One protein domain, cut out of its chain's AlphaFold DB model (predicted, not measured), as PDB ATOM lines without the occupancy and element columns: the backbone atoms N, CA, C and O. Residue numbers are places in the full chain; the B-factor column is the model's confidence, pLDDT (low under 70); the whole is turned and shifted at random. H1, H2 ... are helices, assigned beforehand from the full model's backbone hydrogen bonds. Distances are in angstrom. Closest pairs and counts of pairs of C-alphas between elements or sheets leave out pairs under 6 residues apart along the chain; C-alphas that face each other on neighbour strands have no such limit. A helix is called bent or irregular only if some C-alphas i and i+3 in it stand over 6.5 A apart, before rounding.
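This is residues 14 to 162 of the 166 residues of an uncharacterized protein of Bacteroidales bacterium (UniProt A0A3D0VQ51). The model is a flat, loose arch: the long helix H2 and, partly overlapping its last residues 60 to 64, H6 with its residues 119 to 126 make the back, and two helical arms turn off to the same side with a gap between them. One arm is H1, folded back on H2, with H8 packing on H1 and little H7 near H8; the other is the helical hairpin of H4 and H5, reached through H3. The printed part has 149 residues with eight named helices, H1 to H8 in chain order, and no named strand; the class is all helix. It is loose, with a radius of gyration of the C-alphas of 20.4 A, and spans 62 by 39 by 17 A.

H1, residues 15 to 27, and H2, residues 36 to 64, form a helical hairpin: they touch, closest at the C-alphas of Leu 22 and Ala 49, 5.5 A apart, at a steep tilt of 45 degrees, opposite ways. H2 and H3, residues 66 to 74, meet only through their link, as do H3 and H4, residues 76 to 87. H4 and H5, residues 95 to 107, are a second helical hairpin, with the closest C-alphas, Val 79 and Ala 105, 5.4 A apart and a steep tilt of 40 degrees. H6, residues 112 to 131, is the hub, touching four helices. H5 and H6 touch only at the corner, and only just, with 3 pairs of C-alphas within 8 A. H3 touches H6, closest at the C-alphas of Leu 68 and Leu 118, 6.1 A. Residues 60 to 64 of H2 touch residues 119 to 126 of H6, closest at the C-alphas of Lys 64 and Phe 122, 5.5 A, at a shallow tilt of 32 degrees, only just short of steep. H1 and H6 touch only at their ends, closest at the C-alphas of Asn 15 and Ile 130, 4.8 A. H8, residues 154 to 162, touches residues 21 to 25 of H1, closest at the C-alphas of Val 24 and Ala 159, 5.8 A. H7, residues 144 to 148, touches no helix but is near H8. Every O i to N i+4 pair is within hydrogen-bond range in H1 to H7; in H8 it is 4 of 5.

H1 begins at C-alpha 15, (-36.125, 7.057, -9.194), and is 18.6 A long. H2 is 42.1 A long, H3 12.2 A, H4 16.2 A, H5 18.5 A and H6 28.1 A, ending at C-alpha 131, (-35.492, 10.037, -14.569). H7 is 6.3 A long. H8, 14.1 A, ends at C-alpha 162, (-44.040, -3.302, -12.252); it is irregular, with C-alphas 159 and 162 7.5 A apart.

The C-alphas farthest apart are those of Ala 110 and Lys 149, 62.4 A. Residues 88 to 96, of which 95 and 96 belong to H5, stand free. The link from H6 to H7, residues 132 to 143, is long. The printed part has no cut, and no printed residue is under 70 in pLDDT; the mean of the printed part is 93.6.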
ATOM      1  N   THR A  14     -36.759   3.749 -12.787       95.88
ATOM      2  CA  THR A  14     -36.209   5.076 -12.477       95.88
ATOM      3  C   THR A  14     -36.524   5.486 -11.039       95.88
ATOM      4  O   THR A  14     -37.417   4.921 -10.402       95.88
ATOM      5  N   ASN A  15     -35.825   6.493 -10.516       96.38
ATOM      6  CA  ASN A  15     -36.125   7.057  -9.194       96.38
ATOM      7  C   ASN A  15     -37.597   7.521  -9.088       96.38
ATOM      8  O   ASN A  15     -38.255   7.251  -8.081       96.38
ATOM      9  N   ALA A  16     -38.150   8.126 -10.149       95.50
ATOM     10  CA  ALA A  16     -39.573   8.466 -10.254       95.50
ATOM     11  C   ALA A  16     -40.457   7.223 -10.099       95.50
ATOM     12  O   ALA A  16     -41.368   7.198  -9.273       95.50
ATOM     13  N   GLN A  17     -40.162   6.173 -10.866       95.56
ATOM     14  CA  GLN A  17     -40.953   4.946 -10.878       95.56
ATOM     15  C   GLN A  17     -40.913   4.205  -9.537       95.56
ATOM     16  O   GLN A  17     -41.910   3.593  -9.169       95.56
ATOM     17  N   VAL A  18     -39.816   4.286  -8.775       96.31
ATOM     18  CA  VAL A  18     -39.760   3.746  -7.405       96.31
ATOM     19  C   VAL A  18     -40.728   4.490  -6.482       96.31
ATOM     20  O   VAL A  18     -41.479   3.850  -5.744       96.31
ATOM     21  N   LYS A  19     -40.767   5.829  -6.549       96.12
ATOM     22  CA  LYS A  19     -41.718   6.634  -5.762       96.12
ATOM     23  C   LYS A  19     -43.164   6.354  -6.173       96.12
ATOM     24  O   LYS A  19     -44.024   6.195  -5.308       96.12
ATOM     25  N   THR A  20     -43.427   6.228  -7.474       96.00
ATOM     26  CA  THR A  20     -44.745   5.832  -7.987       96.00
ATOM     27  C   THR A  20     -45.139   4.443  -7.497       96.00
ATOM     28  O   THR A  20     -46.254   4.276  -7.016       96.00
ATOM     29  N   LEU A  21     -44.233   3.461  -7.556       95.69
ATOM     30  CA  LEU A  21     -44.496   2.104  -7.078       95.69
ATOM     31  C   LEU A  21     -44.867   2.097  -5.593       95.69
ATOM     32  O   LEU A  21     -45.868   1.488  -5.230       95.69
ATOM     33  N   LEU A  22     -44.102   2.800  -4.749       97.31
ATOM     34  CA  LEU A  22     -44.416   2.943  -3.326       97.31
ATOM     35  C   LEU A  22     -45.815   3.531  -3.127       97.31
ATOM     36  O   LEU A  22     -46.637   2.940  -2.432       97.31
ATOM     37  N   SER A  23     -46.099   4.666  -3.773       96.50
ATOM     38  CA  SER A  23     -47.392   5.341  -3.647       96.50
ATOM     39  C   SER A  23     -48.552   4.441  -4.067       96.50
ATOM     40  O   SER A  23     -49.590   4.445  -3.414       96.50
ATOM     41  N   VAL A  24     -48.394   3.693  -5.158       96.69
ATOM     42  CA  VAL A  24     -49.455   2.850  -5.707       96.69
ATOM     43  C   VAL A  24     -49.660   1.600  -4.854       96.69
ATOM     44  O   VAL A  24     -50.803   1.290  -4.524       96.69
ATOM     45  N   LEU A  25     -48.592   0.908  -4.444       96.75
ATOM     46  CA  LEU A  25     -48.711  -0.271  -3.582       96.75
ATOM     47  C   LEU A  25     -49.288   0.083  -2.208       96.75
ATOM     48  O   LEU A  25     -50.144  -0.643  -1.721       96.75
ATOM     49  N   SER A  26     -48.873   1.201  -1.603       96.06
ATOM     50  CA  SER A  26     -49.380   1.625  -0.291       96.06
ATOM     51  C   SER A  26     -50.817   2.152  -0.316       96.06
ATOM     52  O   SER A  26     -51.471   2.145   0.721       96.06
ATOM     53  N   ALA A  27     -51.310   2.628  -1.464       95.31
ATOM     54  CA  ALA A  27     -52.681   3.126  -1.604       95.31
ATOM     55  C   ALA A  27     -53.671   2.064  -2.105       95.31
ATOM     56  O   ALA A  27     -54.882   2.284  -2.072       95.31
ATOM     57  N   THR A  28     -53.172   0.941  -2.622       96.44
ATOM     58  CA  THR A  28     -54.019  -0.123  -3.154       96.44
ATOM     59  C   THR A  28     -54.447  -1.047  -2.024       96.44
ATOM     60  O   THR A  28     -53.614  -1.645  -1.353       96.44
ATOM     61  N   ASP A  29     -55.756  -1.185  -1.848       94.88
ATOM     62  CA  ASP A  29     -56.345  -2.195  -0.973       94.88
ATOM     63  C   ASP A  29     -56.129  -3.591  -1.577       94.88
ATOM     64  O   ASP A  29     -56.496  -3.818  -2.734       94.88
ATOM     65  N   PHE A  30     -55.529  -4.507  -0.812       95.56
ATOM     66  CA  PHE A  30     -55.306  -5.911  -1.171       95.56
ATOM     67  C   PHE A  30     -55.976  -6.887  -0.189       95.56
ATOM     68  O   PHE A  30     -55.730  -8.090  -0.281       95.56
ATOM     69  N   ASP A  31     -56.833  -6.410   0.718       90.38
ATOM     70  CA  ASP A  31     -57.364  -7.203   1.837       90.38
ATOM     71  C   ASP A  31     -58.212  -8.399   1.377       90.38
ATOM     72  O   ASP A  31     -58.325  -9.400   2.078       90.38
ATOM     73  N   ASN A  32     -58.768  -8.350   0.163       89.31
ATOM     74  CA  ASN A  32     -59.507  -9.467  -0.429       89.31
ATOM     75  C   ASN A  32     -58.620 -10.605  -0.973       89.31
ATOM     76  O   ASN A  32     -59.156 -11.551  -1.553       89.31
ATOM     77  N   ILE A  33     -57.292 -10.504  -0.877       93.69
ATOM     78  CA  ILE A  33     -56.350 -11.536  -1.324       93.69
ATOM     79  C   ILE A  33     -55.804 -12.271  -0.097       93.69
ATOM     80  O   ILE A  33     -54.757 -11.921   0.443       93.69
ATOM     81  N   GLU A  34     -56.505 -13.321   0.327       90.62
ATOM     82  CA  GLU A  34     -56.136 -14.162   1.478       90.62
ATOM     83  C   GLU A  34     -54.979 -15.134   1.151       90.62
ATOM     84  O   GLU A  34     -55.074 -16.346   1.337       90.62
ATOM     85  N   ASP A  35     -53.866 -14.610   0.631       96.12
ATOM     86  CA  ASP A  35     -52.659 -15.375   0.304       96.12
ATOM     87  C   ASP A  35     -51.428 -14.773   1.002       96.12
ATOM     88  O   ASP A  35     -50.990 -13.654   0.721       96.12
ATOM     89  N   GLY A  36     -50.831 -15.546   1.915       94.75
ATOM     90  CA  GLY A  36     -49.683 -15.101   2.709       94.75
ATOM     91  C   GLY A  36     -48.407 -14.862   1.896       94.75
ATOM     92  O   GLY A  36     -47.623 -13.974   2.237       94.75
ATOM     93  N   LYS A  37     -48.190 -15.602   0.801       94.06
ATOM     94  CA  LYS A  37     -47.046 -15.387  -0.099       94.06
ATOM     95  C   LYS A  37     -47.230 -14.082  -0.873       94.06
ATOM     96  O   LYS A  37     -46.258 -13.337  -1.036       94.06
ATOM     97  N   PHE A  38     -48.449 -13.784  -1.311       96.19
ATOM     98  CA  PHE A  38     -48.782 -12.531  -1.974       96.19
ATOM     99  C   PHE A  38     -48.595 -11.353  -1.019       96.19
ATOM    100  O   PHE A  38     -47.791 -10.466  -1.309       96.19
ATOM    101  N   ALA A  39     -49.233 -11.393   0.156       95.88
ATOM    102  CA  ALA A  39     -49.138 -10.344   1.170       95.88
ATOM    103  C   ALA A  39     -47.679 -10.053   1.562       95.88
ATOM    104  O   ALA A  39     -47.246  -8.899   1.559       95.88
ATOM    105  N   TYR A  40     -46.879 -11.101   1.796       95.56
ATOM    106  CA  TYR A  40     -45.445 -10.966   2.057       95.56
ATOM    107  C   TYR A  40     -44.697 -10.270   0.910       95.56
ATOM    108  O   TYR A  40     -43.852  -9.405   1.143       95.56
ATOM    109  N   SER A  41     -45.002 -10.629  -0.338       95.19
ATOM    110  CA  SER A  41     -44.347 -10.061  -1.521       95.19
ATOM    111  C   SER A  41     -44.676  -8.578  -1.703       95.19
ATOM    112  O   SER A  41     -43.788  -7.791  -2.037       95.19
ATOM    113  N   ILE A  42     -45.929  -8.179  -1.452       97.25
ATOM    114  CA  ILE A  42     -46.349  -6.773  -1.479       97.25
ATOM    115  C   ILE A  42     -45.631  -5.987  -0.381       97.25
ATOM    116  O   ILE A  42     -44.949  -5.007  -0.689       97.25
ATOM    117  N   GLN A  43     -45.690  -6.458   0.868       97.00
ATOM    118  CA  GLN A  43     -45.044  -5.778   1.993       97.00
ATOM    119  C   GLN A  43     -43.534  -5.622   1.770       97.00
ATOM    120  O   GLN A  43     -42.983  -4.539   1.949       97.00
ATOM    121  N   ARG A  44     -42.858  -6.666   1.276       96.75
ATOM    122  CA  ARG A  44     -41.417  -6.614   0.992       96.75
ATOM    123  C   ARG A  44     -41.057  -5.580  -0.077       96.75
ATOM    124  O   ARG A  44     -39.993  -4.964   0.012       96.75
ATOM    125  N   ASN A  45     -41.904  -5.382  -1.088       96.81
ATOM    126  CA  ASN A  45     -41.708  -4.313  -2.069       96.81
ATOM    127  C   ASN A  45     -41.944  -2.928  -1.453       96.81
ATOM    128  O   ASN A  45     -41.138  -2.033  -1.703       96.81
ATOM    129  N   ILE A  46     -42.980  -2.764  -0.620       97.75
ATOM    130  CA  ILE A  46     -43.263  -1.513   0.105       97.75
ATOM    131  C   ILE A  46     -42.077  -1.124   0.994       97.75
ATOM    132  O   ILE A  46     -41.596   0.007   0.909       97.75
ATOM    133  N   ASP A  47     -41.550  -2.051   1.793       97.44
ATOM    134  CA  ASP A  47     -40.431  -1.784   2.705       97.44
ATOM    135  C   ASP A  47     -39.172  -1.349   1.942       97.44
ATOM    136  O   ASP A  47     -38.510  -0.365   2.293       97.44
ATOM    137  N   ARG A  48     -38.854  -2.049   0.843       95.56
ATOM    138  CA  ARG A  48     -37.710  -1.711  -0.019       95.56
ATOM    139  C   ARG A  48     -37.898  -0.351  -0.682       95.56
ATOM    140  O   ARG A  48     -36.990   0.478  -0.625       95.56
ATOM    141  N   ALA A  49     -39.066  -0.105  -1.274       96.62
ATOM    142  CA  ALA A  49     -39.358   1.150  -1.956       96.62
ATOM    143  C   ALA A  49     -39.384   2.327  -0.968       96.62
ATOM    144  O   ALA A  49     -38.893   3.402  -1.296       96.62
ATOM    145  N   THR A  50     -39.837   2.112   0.270       97.56
ATOM    146  CA  THR A  50     -39.775   3.101   1.358       97.56
ATOM    147  C   THR A  50     -38.337   3.496   1.680       97.56
ATOM    148  O   THR A  50     -38.017   4.683   1.773       97.56
ATOM    149  N   SER A  51     -37.450   2.513   1.850       96.44
ATOM    150  CA  SER A  51     -36.039   2.764   2.163       96.44
ATOM    151  C   SER A  51     -35.329   3.519   1.032       96.44
ATOM    152  O   SER A  51     -34.639   4.517   1.267       96.44
ATOM    153  N   VAL A  52     -35.566   3.103  -0.215       96.25
ATOM    154  CA  VAL A  52     -35.002   3.770  -1.393       96.25
ATOM    155  C   VAL A  52     -35.600   5.168  -1.587       96.25
ATOM    156  O   VAL A  52     -34.842   6.104  -1.822       96.25
ATOM    157  N   SER A  53     -36.910   5.363  -1.394       96.44
ATOM    158  CA  SER A  53     -37.547   6.688  -1.482       96.44
ATOM    159  C   SER A  53     -36.910   7.684  -0.517       96.44
ATOM    160  O   SER A  53     -36.578   8.790  -0.923       96.44
ATOM    161  N   LYS A  54     -36.630   7.281   0.730       96.75
ATOM    162  CA  LYS A  54     -35.919   8.141   1.695       96.75
ATOM    163  C   LYS A  54     -34.522   8.538   1.213       96.75
ATOM    164  O   LYS A  54     -34.050   9.627   1.526       96.75
ATOM    165  N   THR A  55     -33.843   7.654   0.488       96.31
ATOM    166  CA  THR A  55     -32.520   7.933  -0.091       96.31
ATOM    167  C   THR A  55     -32.629   8.903  -1.266       96.31
ATOM    168  O   THR A  55     -31.868   9.867  -1.329       96.31
ATOM    169  N   ILE A  56     -33.625   8.708  -2.135       96.06
ATOM    170  CA  ILE A  56     -33.957   9.622  -3.236       96.06
ATOM    171  C   ILE A  56     -34.270  11.018  -2.684       96.06
ATOM    172  O   ILE A  56     -33.687  11.994  -3.147       96.06
ATOM    173  N   ASP A  57     -35.120  11.125  -1.660       95.38
ATOM    174  CA  ASP A  57     -35.516  12.413  -1.078       95.38
ATOM    175  C   ASP A  57     -34.315  13.160  -0.472       95.38
ATOM    176  O   ASP A  57     -34.162  14.363  -0.669       95.38
ATOM    177  N   LYS A  58     -33.399  12.445   0.198       94.88
ATOM    178  CA  LYS A  58     -32.143  13.032   0.696       94.88
ATOM    179  C   LYS A  58     -31.240  13.529  -0.431       94.88
ATOM    180  O   LYS A  58     -30.624  14.582  -0.290       94.88
ATOM    181  N   ALA A  59     -31.137  12.776  -1.527       94.56
ATOM    182  CA  ALA A  59     -30.345  13.179  -2.684       94.56
ATOM    183  C   ALA A  59     -30.936  14.427  -3.353       94.56
ATOM    184  O   ALA A  59     -30.195  15.367  -3.630       94.56
ATOM    185  N   VAL A  60     -32.261  14.478  -3.529       94.06
ATOM    186  CA  VAL A  60     -32.971  15.662  -4.037       94.06
ATOM    187  C   VAL A  60     -32.714  16.877  -3.147       94.06
ATOM    188  O   VAL A  60     -32.339  17.933  -3.652       94.06
ATOM    189  N   GLU A  61     -32.833  16.737  -1.826       91.44
ATOM    190  CA  GLU A  61     -32.595  17.856  -0.908       91.44
ATOM    191  C   GLU A  61     -31.146  18.363  -0.984       91.44
ATOM    192  O   GLU A  61     -30.898  19.568  -0.992       91.44
ATOM    193  N   ALA A  62     -30.172  17.460  -1.130       90.94
ATOM    194  CA  ALA A  62     -28.776  17.839  -1.326       90.94
ATOM    195  C   ALA A  62     -28.536  18.591  -2.653       90.94
ATOM    196  O   ALA A  62     -27.647  19.445  -2.719       90.94
ATOM    197  N   MET A  63     -29.326  18.319  -3.702       93.25
ATOM    198  CA  MET A  63     -29.221  19.007  -4.999       93.25
ATOM    199  C   MET A  63     -29.706  20.452  -4.958       93.25
ATOM    200  O   MET A  63     -29.209  21.265  -5.742       93.25
ATOM    201  N   LYS A  64     -30.644  20.776  -4.058       89.00
ATOM    202  CA  LYS A  64     -31.184  22.132  -3.890       89.00
ATOM    203  C   LYS A  64     -30.074  23.142  -3.575       89.00
ATOM    204  O   LYS A  64     -30.093  24.260  -4.079       89.00
ATOM    205  N   GLY A  65     -29.041  22.706  -2.853       91.19
ATOM    206  CA  GLY A  65     -27.870  23.513  -2.523       91.19
ATOM    207  C   GLY A  65     -28.146  24.518  -1.399       91.19
ATOM    208  O   GLY A  65     -29.247  25.050  -1.266       91.19
ATOM    209  N   LYS A  66     -27.118  24.792  -0.584       93.50
ATOM    210  CA  LYS A  66     -27.244  25.619   0.632       93.50
ATOM    211  C   LYS A  66     -27.761  27.029   0.351       93.50
ATOM    212  O   LYS A  66     -28.614  27.520   1.074       93.50
ATOM    213  N   GLU A  67     -27.278  27.652  -0.720       94.38
ATOM    214  CA  GLU A  67     -27.648  29.030  -1.060       94.38
ATOM    215  C   GLU A  67     -29.145  29.162  -1.372       94.38
ATOM    216  O   GLU A  67     -29.811  30.058  -0.858       94.38
ATOM    217  N   LEU A  68     -29.701  28.245  -2.172       93.50
ATOM    218  CA  LEU A  68     -31.131  28.260  -2.471       93.50
ATOM    219  C   LEU A  68     -31.954  27.998  -1.206       93.50
ATOM    220  O   LEU A  68     -32.928  28.701  -0.973       93.50
ATOM    221  N   GLN A  69     -31.539  27.052  -0.358       92.56
ATOM    222  CA  GLN A  69     -32.207  26.785   0.924       92.56
ATOM    223  C   GLN A  69     -32.231  28.019   1.839       92.56
ATOM    224  O   GLN A  69     -33.250  28.313   2.463       92.56
ATOM    225  N   GLU A  70     -31.124  28.754   1.923       95.00
ATOM    226  CA  GLU A  70     -31.024  29.973   2.727       95.00
ATOM    227  C   GLU A  70     -31.924  31.089   2.183       95.00
ATOM    228  O   GLU A  70     -32.613  31.750   2.964       95.00
ATOM    229  N   LEU A  71     -31.983  31.263   0.858       93.56
ATOM    230  CA  LEU A  71     -32.873  32.233   0.216       93.56
ATOM    231  C   LEU A  71     -34.354  31.859   0.370       93.56
ATOM    232  O   LEU A  71     -35.162  32.718   0.719       93.56
ATOM    233  N   GLU A  72     -34.718  30.587   0.180       91.38
ATOM    234  CA  GLU A  72     -36.084  30.098   0.419       91.38
ATOM    235  C   GLU A  72     -36.489  30.312   1.884       91.38
ATOM    236  O   GLU A  72     -37.603  30.754   2.160       91.38
ATOM    237  N   LYS A  73     -35.572  30.089   2.836       94.00
ATOM    238  CA  LYS A  73     -35.817  30.339   4.262       94.00
ATOM    239  C   LYS A  73     -35.977  31.827   4.577       94.00
ATOM    240  O   LYS A  73     -36.850  32.185   5.362       94.00
ATOM    241  N   LYS A  74     -35.153  32.692   3.977       94.94
ATOM    242  CA  LYS A  74     -35.213  34.153   4.153       94.94
ATOM    243  C   LYS A  74     -36.573  34.719   3.736       94.94
ATOM    244  O   LYS A  74     -37.086  35.603   4.415       94.94
ATOM    245  N   HIS A  75     -37.156  34.191   2.660       94.44
ATOM    246  CA  HIS A  75     -38.428  34.663   2.092       94.44
ATOM    247  C   HIS A  75     -39.623  33.753   2.408       94.44
ATOM    248  O   HIS A  75     -40.702  33.926   1.838       94.44
ATOM    249  N   ALA A  76     -39.453  32.797   3.328       92.19
ATOM    250  CA  ALA A  76     -40.460  31.787   3.636       92.19
ATOM    251  C   ALA A  76     -41.797  32.399   4.077       92.19
ATOM    252  O   ALA A  76     -42.849  31.927   3.651       92.19
ATOM    253  N   GLU A  77     -41.771  33.467   4.881       93.38
ATOM    254  CA  GLU A  77     -43.000  34.124   5.344       93.38
ATOM    255  C   GLU A  77     -43.749  34.819   4.199       93.38
ATOM    256  O   GLU A  77     -44.956  34.638   4.074       93.38
ATOM    257  N   THR A  78     -43.057  35.506   3.283       91.88
ATOM    258  CA  THR A  78     -43.687  36.124   2.100       91.88
ATOM    259  C   THR A  78     -44.403  35.085   1.235       91.88
ATOM    260  O   THR A  78     -45.540  35.286   0.808       91.88
ATOM    261  N   VAL A  79     -43.754  33.943   1.008       92.94
ATOM    262  CA  VAL A  79     -44.323  32.839   0.227       92.94
ATOM    263  C   VAL A  79     -45.504  32.202   0.954       92.94
ATOM    264  O   VAL A  79     -46.537  31.933   0.341       92.94
ATOM    265  N   LYS A  80     -45.375  31.983   2.264       94.19
ATOM    266  CA  LYS A  80     -46.419  31.398   3.106       94.19
ATOM    267  C   LYS A  80     -47.659  32.285   3.170       94.19
ATOM    268  O   LYS A  80     -48.767  31.772   3.047       94.19
ATOM    269  N   GLU A  81     -47.501  33.597   3.310       94.75
ATOM    270  CA  GLU A  81     -48.619  34.544   3.263       94.75
ATOM    271  C   GLU A  81     -49.333  34.518   1.908       94.75
ATOM    272  O   GLU A  81     -50.563  34.478   1.867       94.75
ATOM    273  N   ALA A  82     -48.585  34.498   0.800       93.69
ATOM    274  CA  ALA A  82     -49.163  34.414  -0.540       93.69
ATOM    275  C   ALA A  82     -49.931  33.098  -0.754       93.69
ATOM    276  O   ALA A  82     -51.065  33.114  -1.239       93.69
ATOM    277  N   ALA A  83     -49.347  31.970  -0.342       93.69
ATOM    278  CA  ALA A  83     -49.987  30.661  -0.406       93.69
ATOM    279  C   ALA A  83     -51.258  30.609   0.456       93.69
ATOM    280  O   ALA A  83     -52.306  30.188  -0.026       93.69
ATOM    281  N   ASN A  84     -51.202  31.094   1.698       94.44
ATOM    282  CA  ASN A  84     -52.356  31.110   2.597       94.44
ATOM    283  C   ASN A  84     -53.492  31.979   2.055       94.44
ATOM    284  O   ASN A  84     -54.634  31.531   2.053       94.44
ATOM    285  N   LYS A  85     -53.191  33.171   1.522       95.06
ATOM    286  CA  LYS A  85     -54.190  34.031   0.865       95.06
ATOM    287  C   LYS A  85     -54.829  33.355  -0.344       95.06
ATOM    288  O   LYS A  85     -56.019  33.516  -0.580       95.06
ATOM    289  N   PHE A  86     -54.057  32.598  -1.124       92.81
ATOM    290  CA  PHE A  86     -54.612  31.840  -2.245       92.81
ATOM    291  C   PHE A  86     -55.522  30.695  -1.785       92.81
ATOM    292  O   PHE A  86     -56.533  30.430  -2.433       92.81
ATOM    293  N   LEU A  87     -55.152  30.004  -0.705       93.12
ATOM    294  CA  LEU A  87     -55.906  28.878  -0.152       93.12
ATOM    295  C   LEU A  87     -57.141  29.318   0.644       93.12
ATOM    296  O   LEU A  87     -58.054  28.518   0.846       93.12
ATOM    297  N   GLU A  88     -57.188  30.572   1.085       94.44
ATOM    298  CA  GLU A  88     -58.306  31.125   1.837       94.44
ATOM    299  C   GLU A  88     -59.624  30.973   1.061       94.44
ATOM    300  O   GLU A  88     -59.766  31.388  -0.088       94.44
ATOM    301  N   GLY A  89     -60.595  30.300   1.684       85.94
ATOM    302  CA  GLY A  89     -61.898  30.019   1.076       85.94
ATOM    303  C   GLY A  89     -61.890  28.959  -0.035       85.94
ATOM    304  O   GLY A  89     -62.951  28.673  -0.595       85.94
ATOM    305  N   LYS A  90     -60.745  28.335  -0.352       90.19
ATOM    306  CA  LYS A  90     -60.659  27.283  -1.374       90.19
ATOM    307  C   LYS A  90     -60.745  25.892  -0.764       90.19
ATOM    308  O   LYS A  90     -59.873  25.453  -0.025       90.19
ATOM    309  N   THR A  91     -61.776  25.148  -1.157       82.56
ATOM    310  CA  THR A  91     -61.932  23.721  -0.821       82.56
ATOM    311  C   THR A  91     -61.293  22.794  -1.858       82.56
ATOM    312  O   THR A  91     -61.029  21.630  -1.564       82.56
ATOM    313  N   ARG A  92     -61.037  23.295  -3.074       88.62
ATOM    314  CA  ARG A  92     -60.334  22.598  -4.161       88.62
ATOM    315  C   ARG A  92     -59.468  23.587  -4.935       88.62
ATOM    316  O   ARG A  92     -59.893  24.712  -5.186       88.62
ATOM    317  N   TYR A  93     -58.277  23.154  -5.328       88.44
ATOM    318  CA  TYR A  93     -57.356  23.924  -6.160       88.44
ATOM    319  C   TYR A  93     -56.481  22.980  -6.989       88.44
ATOM    320  O   TYR A  93     -56.296  21.817  -6.620       88.44
ATOM    321  N   LEU A  94     -55.958  23.474  -8.111       90.25
ATOM    322  CA  LEU A  94     -54.938  22.762  -8.875       90.25
ATOM    323  C   LEU A  94     -53.569  23.042  -8.255       90.25
ATOM    324  O   LEU A  94     -53.256  24.183  -7.923       90.25
ATOM    325  N   VAL A  95     -52.733  22.011  -8.136       86.56
ATOM    326  CA  VAL A  95     -51.367  22.153  -7.599       86.56
ATOM    327  C   VAL A  95     -50.556  23.160  -8.420       86.56
ATOM    328  O   VAL A  95     -49.894  24.016  -7.841       86.56
ATOM    329  N   ALA A  96     -50.713  23.149  -9.747       86.69
ATOM    330  CA  ALA A  96     -50.070  24.106 -10.648       86.69
ATOM    331  C   ALA A  96     -50.427  25.573 -10.332       86.69
ATOM    332  O   ALA A  96     -49.586  26.461 -10.463       86.69
ATOM    333  N   ASP A  97     -51.651  25.847  -9.865       90.50
ATOM    334  CA  ASP A  97     -52.050  27.207  -9.487       90.50
ATOM    335  C   ASP A  97     -51.314  27.664  -8.222       90.50
ATOM    336  O   ASP A  97     -50.849  28.801  -8.145       90.50
ATOM    337  N   LEU A  98     -51.168  26.770  -7.239       90.94
ATOM    338  CA  LEU A  98     -50.414  27.053  -6.019       90.94
ATOM    339  C   LEU A  98     -48.920  27.259  -6.324       90.94
ATOM    340  O   LEU A  98     -48.301  28.175  -5.784       90.94
ATOM    341  N   GLU A  99     -48.347  26.463  -7.227       88.38
ATOM    342  CA  GLU A  99     -46.960  26.617  -7.687       88.38
ATOM    343  C   GLU A  99     -46.726  27.955  -8.400       88.38
ATOM    344  O   GLU A  99     -45.698  28.608  -8.175       88.38
ATOM    345  N   ASN A 100     -47.692  28.404  -9.205       90.38
ATOM    346  CA  ASN A 100     -47.667  29.726  -9.829       90.38
ATOM    347  C   ASN A 100     -47.711  30.844  -8.781       90.38
ATOM    348  O   ASN A 100     -46.937  31.798  -8.872       90.38
ATOM    349  N   VAL A 101     -48.557  30.723  -7.752       93.25
ATOM    350  CA  VAL A 101     -48.612  31.689  -6.638       93.25
ATOM    351  C   VAL A 101     -47.282  31.759  -5.898       93.25
ATOM    352  O   VAL A 101     -46.773  32.855  -5.672       93.25
ATOM    353  N   ILE A 102     -46.687  30.613  -5.566       90.56
ATOM    354  CA  ILE A 102     -45.377  30.543  -4.904       90.56
ATOM    355  C   ILE A 102     -44.297  31.197  -5.775       90.56
ATOM    356  O   ILE A 102     -43.482  31.977  -5.286       90.56
ATOM    357  N   THR A 103     -44.300  30.912  -7.076       89.19
ATOM    358  CA  THR A 103     -43.329  31.477  -8.021       89.19
ATOM    359  C   THR A 103     -43.479  32.993  -8.145       89.19
ATOM    360  O   THR A 103     -42.481  33.710  -8.080       89.19
ATOM    361  N   ASN A 104     -44.712  33.496  -8.222       92.06
ATOM    362  CA  ASN A 104     -44.990  34.930  -8.229       92.06
ATOM    363  C   ASN A 104     -44.599  35.600  -6.906       92.06
ATOM    364  O   ASN A 104     -44.081  36.711  -6.922       92.06
ATOM    365  N   ALA A 105     -44.794  34.929  -5.768       92.69
ATOM    366  CA  ALA A 105     -44.373  35.440  -4.466       92.69
ATOM    367  C   ALA A 105     -42.846  35.577  -4.373       92.69
ATOM    368  O   ALA A 105     -42.356  36.572  -3.856       92.69
ATOM    369  N   TYR A 106     -42.079  34.634  -4.926       91.75
ATOM    370  CA  TYR A 106     -40.626  34.797  -5.022       91.75
ATOM    371  C   TYR A 106     -40.222  35.932  -5.969       91.75
ATOM    372  O   TYR A 106     -39.238  36.622  -5.701       91.75
ATOM    373  N   ALA A 107     -40.986  36.159  -7.041       91.62
ATOM    374  CA  ALA A 107     -40.718  37.215  -8.015       91.62
ATOM    375  C   ALA A 107     -40.860  38.641  -7.447       91.62
ATOM    376  O   ALA A 107     -40.336  39.579  -8.041       91.62
ATOM    377  N   THR A 108     -41.525  38.821  -6.300       91.81
ATOM    378  CA  THR A 108     -41.636  40.125  -5.619       91.81
ATOM    379  C   THR A 108     -40.530  40.375  -4.590       91.81
ATOM    380  O   THR A 108     -40.487  41.445  -3.982       91.81
ATOM    381  N   THR A 109     -39.631  39.410  -4.375       91.56
ATOM    382  CA  THR A 109     -38.546  39.523  -3.392       91.56
ATOM    383  C   THR A 109     -37.316  40.219  -3.973       91.56
ATOM    384  O   THR A 109     -37.064  40.174  -5.176       91.56
ATOM    385  N   ALA A 110     -36.485  40.812  -3.110       92.19
ATOM    386  CA  ALA A 110     -35.226  41.441  -3.528       92.19
ATOM    387  C   ALA A 110     -34.228  40.456  -4.173       92.19
ATOM    388  O   ALA A 110     -33.334  40.878  -4.899       92.19
ATOM    389  N   ASP A 111     -34.385  39.153  -3.919       93.88
ATOM    390  CA  ASP A 111     -33.509  38.095  -4.431       93.88
ATOM    391  C   ASP A 111     -34.145  37.320  -5.604       93.88
ATOM    392  O   ASP A 111     -33.657  36.246  -5.961       93.88
ATOM    393  N   ALA A 112     -35.221  37.839  -6.212       92.44
ATOM    394  CA  ALA A 112     -36.024  37.152  -7.230       92.44
ATOM    395  C   ALA A 112     -35.189  36.525  -8.361       92.44
ATOM    396  O   ALA A 112     -35.303  35.326  -8.622       92.44
ATOM    397  N   ASP A 113     -34.306  37.306  -8.993       93.50
ATOM    398  CA  ASP A 113     -33.459  36.826 -10.094       93.50
ATOM    399  C   ASP A 113     -32.506  35.715  -9.641       93.50
ATOM    400  O   ASP A 113     -32.292  34.727 -10.349       93.50
ATOM    401  N   ARG A 114     -31.953  35.843  -8.429       94.81
ATOM    402  CA  ARG A 114     -31.029  34.854  -7.873       94.81
ATOM    403  C   ARG A 114     -31.751  33.550  -7.552       94.81
ATOM    404  O   ARG A 114     -31.262  32.483  -7.923       94.81
ATOM    405  N   ILE A 115     -32.922  33.641  -6.921       93.25
ATOM    406  CA  ILE A 115     -33.785  32.496  -6.617       93.25
ATOM    407  C   ILE A 115     -34.184  31.792  -7.908       93.25
ATOM    408  O   ILE A 115     -34.046  30.575  -7.986       93.25
ATOM    409  N   LYS A 116     -34.608  32.534  -8.936       92.69
ATOM    410  CA  LYS A 116     -34.972  31.969 -10.240       92.69
ATOM    411  C   LYS A 116     -33.827  31.155 -10.841       92.69
ATOM    412  O   LYS A 116     -33.998  29.969 -11.093       92.69
ATOM    413  N   VAL A 117     -32.638  31.748 -10.978       94.50
ATOM    414  CA  VAL A 117     -31.466  31.059 -11.552       94.50
ATOM    415  C   VAL A 117     -31.092  29.801 -10.762       94.50
ATOM    416  O   VAL A 117     -30.699  28.792 -11.349       94.50
ATOM    417  N   LEU A 118     -31.176  29.845  -9.431       94.56
ATOM    418  CA  LEU A 118     -30.866  28.691  -8.586       94.56
ATOM    419  C   LEU A 118     -31.952  27.607  -8.663       94.56
ATOM    420  O   LEU A 118     -31.604  26.429  -8.737       94.56
ATOM    421  N   ARG A 119     -33.240  27.983  -8.695       92.19
ATOM    422  CA  ARG A 119     -34.365  27.049  -8.867       92.19
ATOM    423  C   ARG A 119     -34.321  26.377 -10.234       92.19
ATOM    424  O   ARG A 119     -34.449  25.162 -10.274       92.19
ATOM    425  N   ASP A 120     -34.051  27.112 -11.312       92.56
ATOM    426  CA  ASP A 120     -33.938  26.545 -12.664       92.56
ATOM    427  C   ASP A 120     -32.826  25.482 -12.723       92.56
ATOM    428  O   ASP A 120     -33.042  24.364 -13.187       92.56
ATOM    429  N   LYS A 121     -31.653  25.779 -12.143       94.44
ATOM    430  CA  LYS A 121     -30.547  24.810 -12.025       94.44
ATOM    431  C   LYS A 121     -30.899  23.603 -11.160       94.44
ATOM    432  O   LYS A 121     -30.418  22.500 -11.419       94.44
ATOM    433  N   PHE A 122     -31.661  23.813 -10.090       94.88
ATOM    434  CA  PHE A 122     -32.135  22.725  -9.243       94.88
ATOM    435  C   PHE A 122     -33.120  21.829 -10.000       94.88
ATOM    436  O   PHE A 122     -32.930  20.619  -9.981       94.88
ATOM    437  N   ILE A 123     -34.102  22.407 -10.699       92.31
ATOM    438  CA  ILE A 123     -35.101  21.682 -11.495       92.31
ATOM    439  C   ILE A 123     -34.411  20.845 -12.572       92.31
ATOM    440  O   ILE A 123     -34.663  19.651 -12.655       92.31
ATOM    441  N   GLU A 124     -33.461  21.414 -13.317       94.75
ATOM    442  CA  GLU A 124     -32.715  20.670 -14.340       94.75
ATOM    443  C   GLU A 124     -31.993  19.440 -13.751       94.75
ATOM    444  O   GLU A 124     -32.064  18.333 -14.293       94.75
ATOM    445  N   LYS A 125     -31.324  19.607 -12.602       95.44
ATOM    446  CA  LYS A 125     -30.650  18.501 -11.902       95.44
ATOM    447  C   LYS A 125     -31.638  17.480 -11.348       95.44
ATOM    448  O   LYS A 125     -31.392  16.281 -11.467       95.44
ATOM    449  N   HIS A 126     -32.721  17.953 -10.743       94.75
ATOM    450  CA  HIS A 126     -33.785  17.130 -10.188       94.75
ATOM    451  C   HIS A 126     -34.424  16.269 -11.276       94.75
ATOM    452  O   HIS A 126     -34.525  15.057 -11.109       94.75
ATOM    453  N   ASP A 127     -34.796  16.867 -12.404       94.69
ATOM    454  CA  ASP A 127     -35.478  16.182 -13.497       94.69
ATOM    455  C   ASP A 127     -34.571  15.152 -14.154       94.69
ATOM    456  O   ASP A 127     -35.006  14.045 -14.472       94.69
ATOM    457  N   LYS A 128     -33.279  15.462 -14.292       95.44
ATOM    458  CA  LYS A 128     -32.299  14.464 -14.710       95.44
ATOM    459  C   LYS A 128     -32.241  13.304 -13.710       95.44
ATOM    460  O   LYS A 128     -32.414  12.156 -14.103       95.44
ATOM    461  N   PHE A 129     -32.063  13.598 -12.423       95.88
ATOM    462  CA  PHE A 129     -31.925  12.588 -11.375       95.88
ATOM    463  C   PHE A 129     -33.166  11.707 -11.209       95.88
ATOM    464  O   PHE A 129     -33.053  10.492 -11.060       95.88
ATOM    465  N   ILE A 130     -34.368  12.281 -11.236       95.31
ATOM    466  CA  ILE A 130     -35.598  11.519 -11.013       95.31
ATOM    467  C   ILE A 130     -35.878  10.548 -12.175       95.31
ATOM    468  O   ILE A 130     -36.471   9.487 -11.975       95.31
ATOM    469  N   ASN A 131     -35.391  10.876 -13.376       95.06
ATOM    470  CA  ASN A 131     -35.492  10.037 -14.569       95.06
ATOM    471  C   ASN A 131     -34.316   9.061 -14.737       95.06
ATOM    472  O   ASN A 131     -34.369   8.185 -15.601       95.06
ATOM    473  N   GLU A 132     -33.276   9.154 -13.908       94.38
ATOM    474  CA  GLU A 132     -32.195   8.173 -13.889       94.38
ATOM    475  C   GLU A 132     -32.670   6.838 -13.305       94.38
ATOM    476  O   GLU A 132     -33.507   6.764 -12.398       94.38
ATOM    477  N   THR A 133     -32.112   5.752 -13.841       93.31
ATOM    478  CA  THR A 133     -32.326   4.399 -13.333       93.31
ATOM    479  C   THR A 133     -31.879   4.291 -11.875       93.31
ATOM    480  O   THR A 133     -30.722   4.553 -11.549       93.31
ATOM    481  N   CYS A 134     -32.769   3.817 -11.004       92.44
ATOM    482  CA  CYS A 134     -32.469   3.581  -9.602       92.44
ATOM    483  C   CYS A 134     -31.604   2.321  -9.460       92.44
ATOM    484  O   CYS A 134     -32.082   1.190  -9.578       92.44
ATOM    485  N   ALA A 135     -30.300   2.503  -9.242       86.88
ATOM    486  CA  ALA A 135     -29.361   1.386  -9.164       86.88
ATOM    487  C   ALA A 135     -29.611   0.478  -7.949       86.88
ATOM    488  O   ALA A 135     -29.420  -0.737  -8.072       86.88
ATOM    489  N   ASP A 136     -30.069   1.076  -6.846       86.31
ATOM    490  CA  ASP A 136     -30.234   0.456  -5.527       86.31
ATOM    491  C   ASP A 136     -31.590  -0.235  -5.341       86.31
ATOM    492  O   ASP A 136     -31.810  -0.931  -4.346       86.31
ATOM    493  N   PHE A 137     -32.512  -0.064  -6.294       92.31
ATOM    494  CA  PHE A 137     -33.812  -0.711  -6.243       92.31
ATOM    495  C   PHE A 137     -33.865  -1.936  -7.149       92.31
ATOM    496  O   PHE A 137     -33.837  -1.852  -8.376       92.31
ATOM    497  N   GLU A 138     -34.031  -3.088  -6.511       90.31
ATOM    498  CA  GLU A 138     -34.423  -4.326  -7.169       90.31
ATOM    499  C   GLU A 138     -35.755  -4.792  -6.564       90.31
ATOM    500  O   GLU A 138     -35.785  -5.092  -5.358       90.31
ATOM    501  N   PRO A 139     -36.850  -4.802  -7.353       90.50
ATOM    502  CA  PRO A 139     -38.150  -5.239  -6.870       90.50
ATOM    503  C   PRO A 139     -38.145  -6.729  -6.532       90.50
ATOM    504  O   PRO A 139     -37.529  -7.537  -7.227       90.50
ATOM    505  N   TYR A 140     -38.879  -7.104  -5.486       92.44
ATOM    506  CA  TYR A 140     -39.143  -8.507  -5.193       92.44
ATOM    507  C   TYR A 140     -40.211  -9.011  -6.166       92.44
ATOM    508  O   TYR A 140     -41.378  -8.629  -6.063       92.44
ATOM    509  N   LYS A 141     -39.792  -9.803  -7.153       92.12
ATOM    510  CA  LYS A 141     -40.651 -10.168  -8.274       92.12
ATOM    511  C   LYS A 141     -41.687 -11.237  -7.915       92.12
ATOM    512  O   LYS A 141     -41.402 -12.180  -7.178       92.12
ATOM    513  N   LEU A 142     -42.881 -11.076  -8.474       92.81
ATOM    514  CA  LEU A 142     -43.984 -12.027  -8.450       92.81
ATOM    515  C   LEU A 142     -44.042 -12.775  -9.778       92.81
ATOM    516  O   LEU A 142     -44.002 -12.158 -10.837       92.81
ATOM    517  N   ASP A 143     -44.170 -14.092  -9.709       93.31
ATOM    518  CA  ASP A 143     -44.331 -14.927 -10.895       93.31
ATOM    519  C   ASP A 143     -45.684 -14.663 -11.588       93.31
ATOM    520  O   ASP A 143     -46.717 -14.553 -10.919       93.31
ATOM    521  N   ALA A 144     -45.682 -14.544 -12.919       92.56
ATOM    522  CA  ALA A 144     -46.883 -14.225 -13.690       92.56
ATOM    523  C   ALA A 144     -47.959 -15.321 -13.595       92.56
ATOM    524  O   ALA A 144     -49.139 -15.004 -13.429       92.56
ATOM    525  N   GLU A 145     -47.575 -16.600 -13.646       92.94
ATOM    526  CA  GLU A 145     -48.515 -17.722 -13.537       92.94
ATOM    527  C   GLU A 145     -49.124 -17.807 -12.136       92.94
ATOM    528  O   GLU A 145     -50.294 -18.158 -11.969       92.94
ATOM    529  N   TYR A 146     -48.336 -17.481 -11.110       94.44
ATOM    530  CA  TYR A 146     -48.826 -17.353  -9.743       94.44
ATOM    531  C   TYR A 146     -49.851 -16.219  -9.617       94.44
ATOM    532  O   TYR A 146     -50.932 -16.431  -9.070       94.44
ATOM    533  N   VAL A 147     -49.554 -15.041 -10.170       93.94
ATOM    534  CA  VAL A 147     -50.439 -13.868 -10.114       93.94
ATOM    535  C   VAL A 147     -51.769 -14.107 -10.835       93.94
ATOM    536  O   VAL A 147     -52.810 -13.687 -10.337       93.94
ATOM    537  N   GLN A 148     -51.768 -14.826 -11.962       92.19
ATOM    538  CA  GLN A 148     -52.988 -15.155 -12.716       92.19
ATOM    539  C   GLN A 148     -53.995 -16.011 -11.931       92.19
ATOM    540  O   GLN A 148     -55.178 -16.020 -12.265       92.19
ATOM    541  N   LYS A 149     -53.545 -16.728 -10.896       94.19
ATOM    542  CA  LYS A 149     -54.403 -17.573 -10.049       94.19
ATOM    543  C   LYS A 149     -55.082 -16.789  -8.924       94.19
ATOM    544  O   LYS A 149     -55.961 -17.333  -8.260       94.19
ATOM    545  N   LEU A 150     -54.675 -15.541  -8.687       95.50
ATOM    546  CA  LEU A 150     -55.192 -14.715  -7.601       95.50
ATOM    547  C   LEU A 150     -56.443 -13.937  -8.041       95.50
ATOM    548  O   LEU A 150     -56.504 -13.463  -9.178       95.50
ATOM    549  N   PRO A 151     -57.429 -13.730  -7.147       95.12
ATOM    550  CA  PRO A 151     -58.663 -13.006  -7.455       95.12
ATOM    551  C   PRO A 151     -58.456 -11.476  -7.447       95.12
ATOM    552  O   PRO A 151     -59.116 -10.740  -6.713       95.12
ATOM    553  N   LEU A 152     -57.512 -10.985  -8.255       94.31
ATOM    554  CA  LEU A 152     -57.143  -9.571  -8.333       94.31
ATOM    555  C   LEU A 152     -58.128  -8.774  -9.196       94.31
ATOM    556  O   LEU A 152     -58.426  -9.120 -10.341       94.31
ATOM    557  N   LYS A 153     -58.574  -7.629  -8.681       95.31
ATOM    558  CA  LYS A 153     -59.292  -6.611  -9.456       95.31
ATOM    559  C   LYS A 153     -58.333  -5.916 -10.427       95.31
ATOM    560  O   LYS A 153     -57.124  -5.859 -10.212       95.31
ATOM    561  N   ARG A 154     -58.879  -5.284 -11.470       92.50
ATOM    562  CA  ARG A 154     -58.085  -4.562 -12.482       92.50
ATOM    563  C   ARG A 154     -57.149  -3.503 -11.882       92.50
ATOM    564  O   ARG A 154     -56.023  -3.367 -12.348       92.50
ATOM    565  N   SER A 155     -57.598  -2.773 -10.858       94.06
ATOM    566  CA  SER A 155     -56.774  -1.783 -10.148       94.06
ATOM    567  C   SER A 155     -55.597  -2.426  -9.408       94.06
ATOM    568  O   SER A 155     -54.480  -1.932  -9.500       94.06
ATOM    569  N   GLN A 156     -55.830  -3.560  -8.746       96.12
ATOM    570  CA  GLN A 156     -54.804  -4.322  -8.029       96.12
ATOM    571  C   GLN A 156     -53.777  -4.922  -8.985       96.12
ATOM    572  O   GLN A 156     -52.582  -4.824  -8.733       96.12
ATOM    573  N   MET A 157     -54.231  -5.472 -10.116       94.69
ATOM    574  CA  MET A 157     -53.342  -5.949 -11.174       94.69
ATOM    575  C   MET A 157     -52.443  -4.816 -11.680       94.69
ATOM    576  O   MET A 157     -51.226  -4.962 -11.712       94.69
ATOM    577  N   ALA A 158     -53.028  -3.658 -12.009       93.19
ATOM    578  CA  ALA A 158     -52.270  -2.496 -12.470       93.19
ATOM    579  C   ALA A 158     -51.222  -2.035 -11.441       93.19
ATOM    580  O   ALA A 158     -50.111  -1.680 -11.830       93.19
ATOM    581  N   ALA A 159     -51.552  -2.093 -10.147       94.75
ATOM    582  CA  ALA A 159     -50.642  -1.729  -9.067       94.75
ATOM    583  C   ALA A 159     -49.398  -2.624  -8.994       94.75
ATOM    584  O   ALA A 159     -48.301  -2.136  -8.726       94.75
ATOM    585  N   ILE A 160     -49.553  -3.923  -9.260       94.88
ATOM    586  CA  ILE A 160     -48.463  -4.898  -9.142       94.88
ATOM    587  C   ILE A 160     -47.719  -5.154 -10.458       94.88
ATOM    588  O   ILE A 160     -46.656  -5.764 -10.422       94.88
ATOM    589  N   MET A 161     -48.204  -4.672 -11.610       92.62
ATOM    590  CA  MET A 161     -47.542  -4.867 -12.915       92.62
ATOM    591  C   MET A 161     -46.019  -4.620 -12.900       92.62
ATOM    592  O   MET A 161     -45.286  -5.456 -13.427       92.62
ATOM    593  N   PRO A 162     -45.487  -3.550 -12.266       91.56
ATOM    594  CA  PRO A 162     -44.040  -3.302 -12.252       91.56
ATOM    595  C   PRO A 162     -43.221  -4.380 -11.518       91.56
ATOM    596  O   PRO A 162     -42.005  -4.495 -11.711       91.56
TER     597      PRO A 162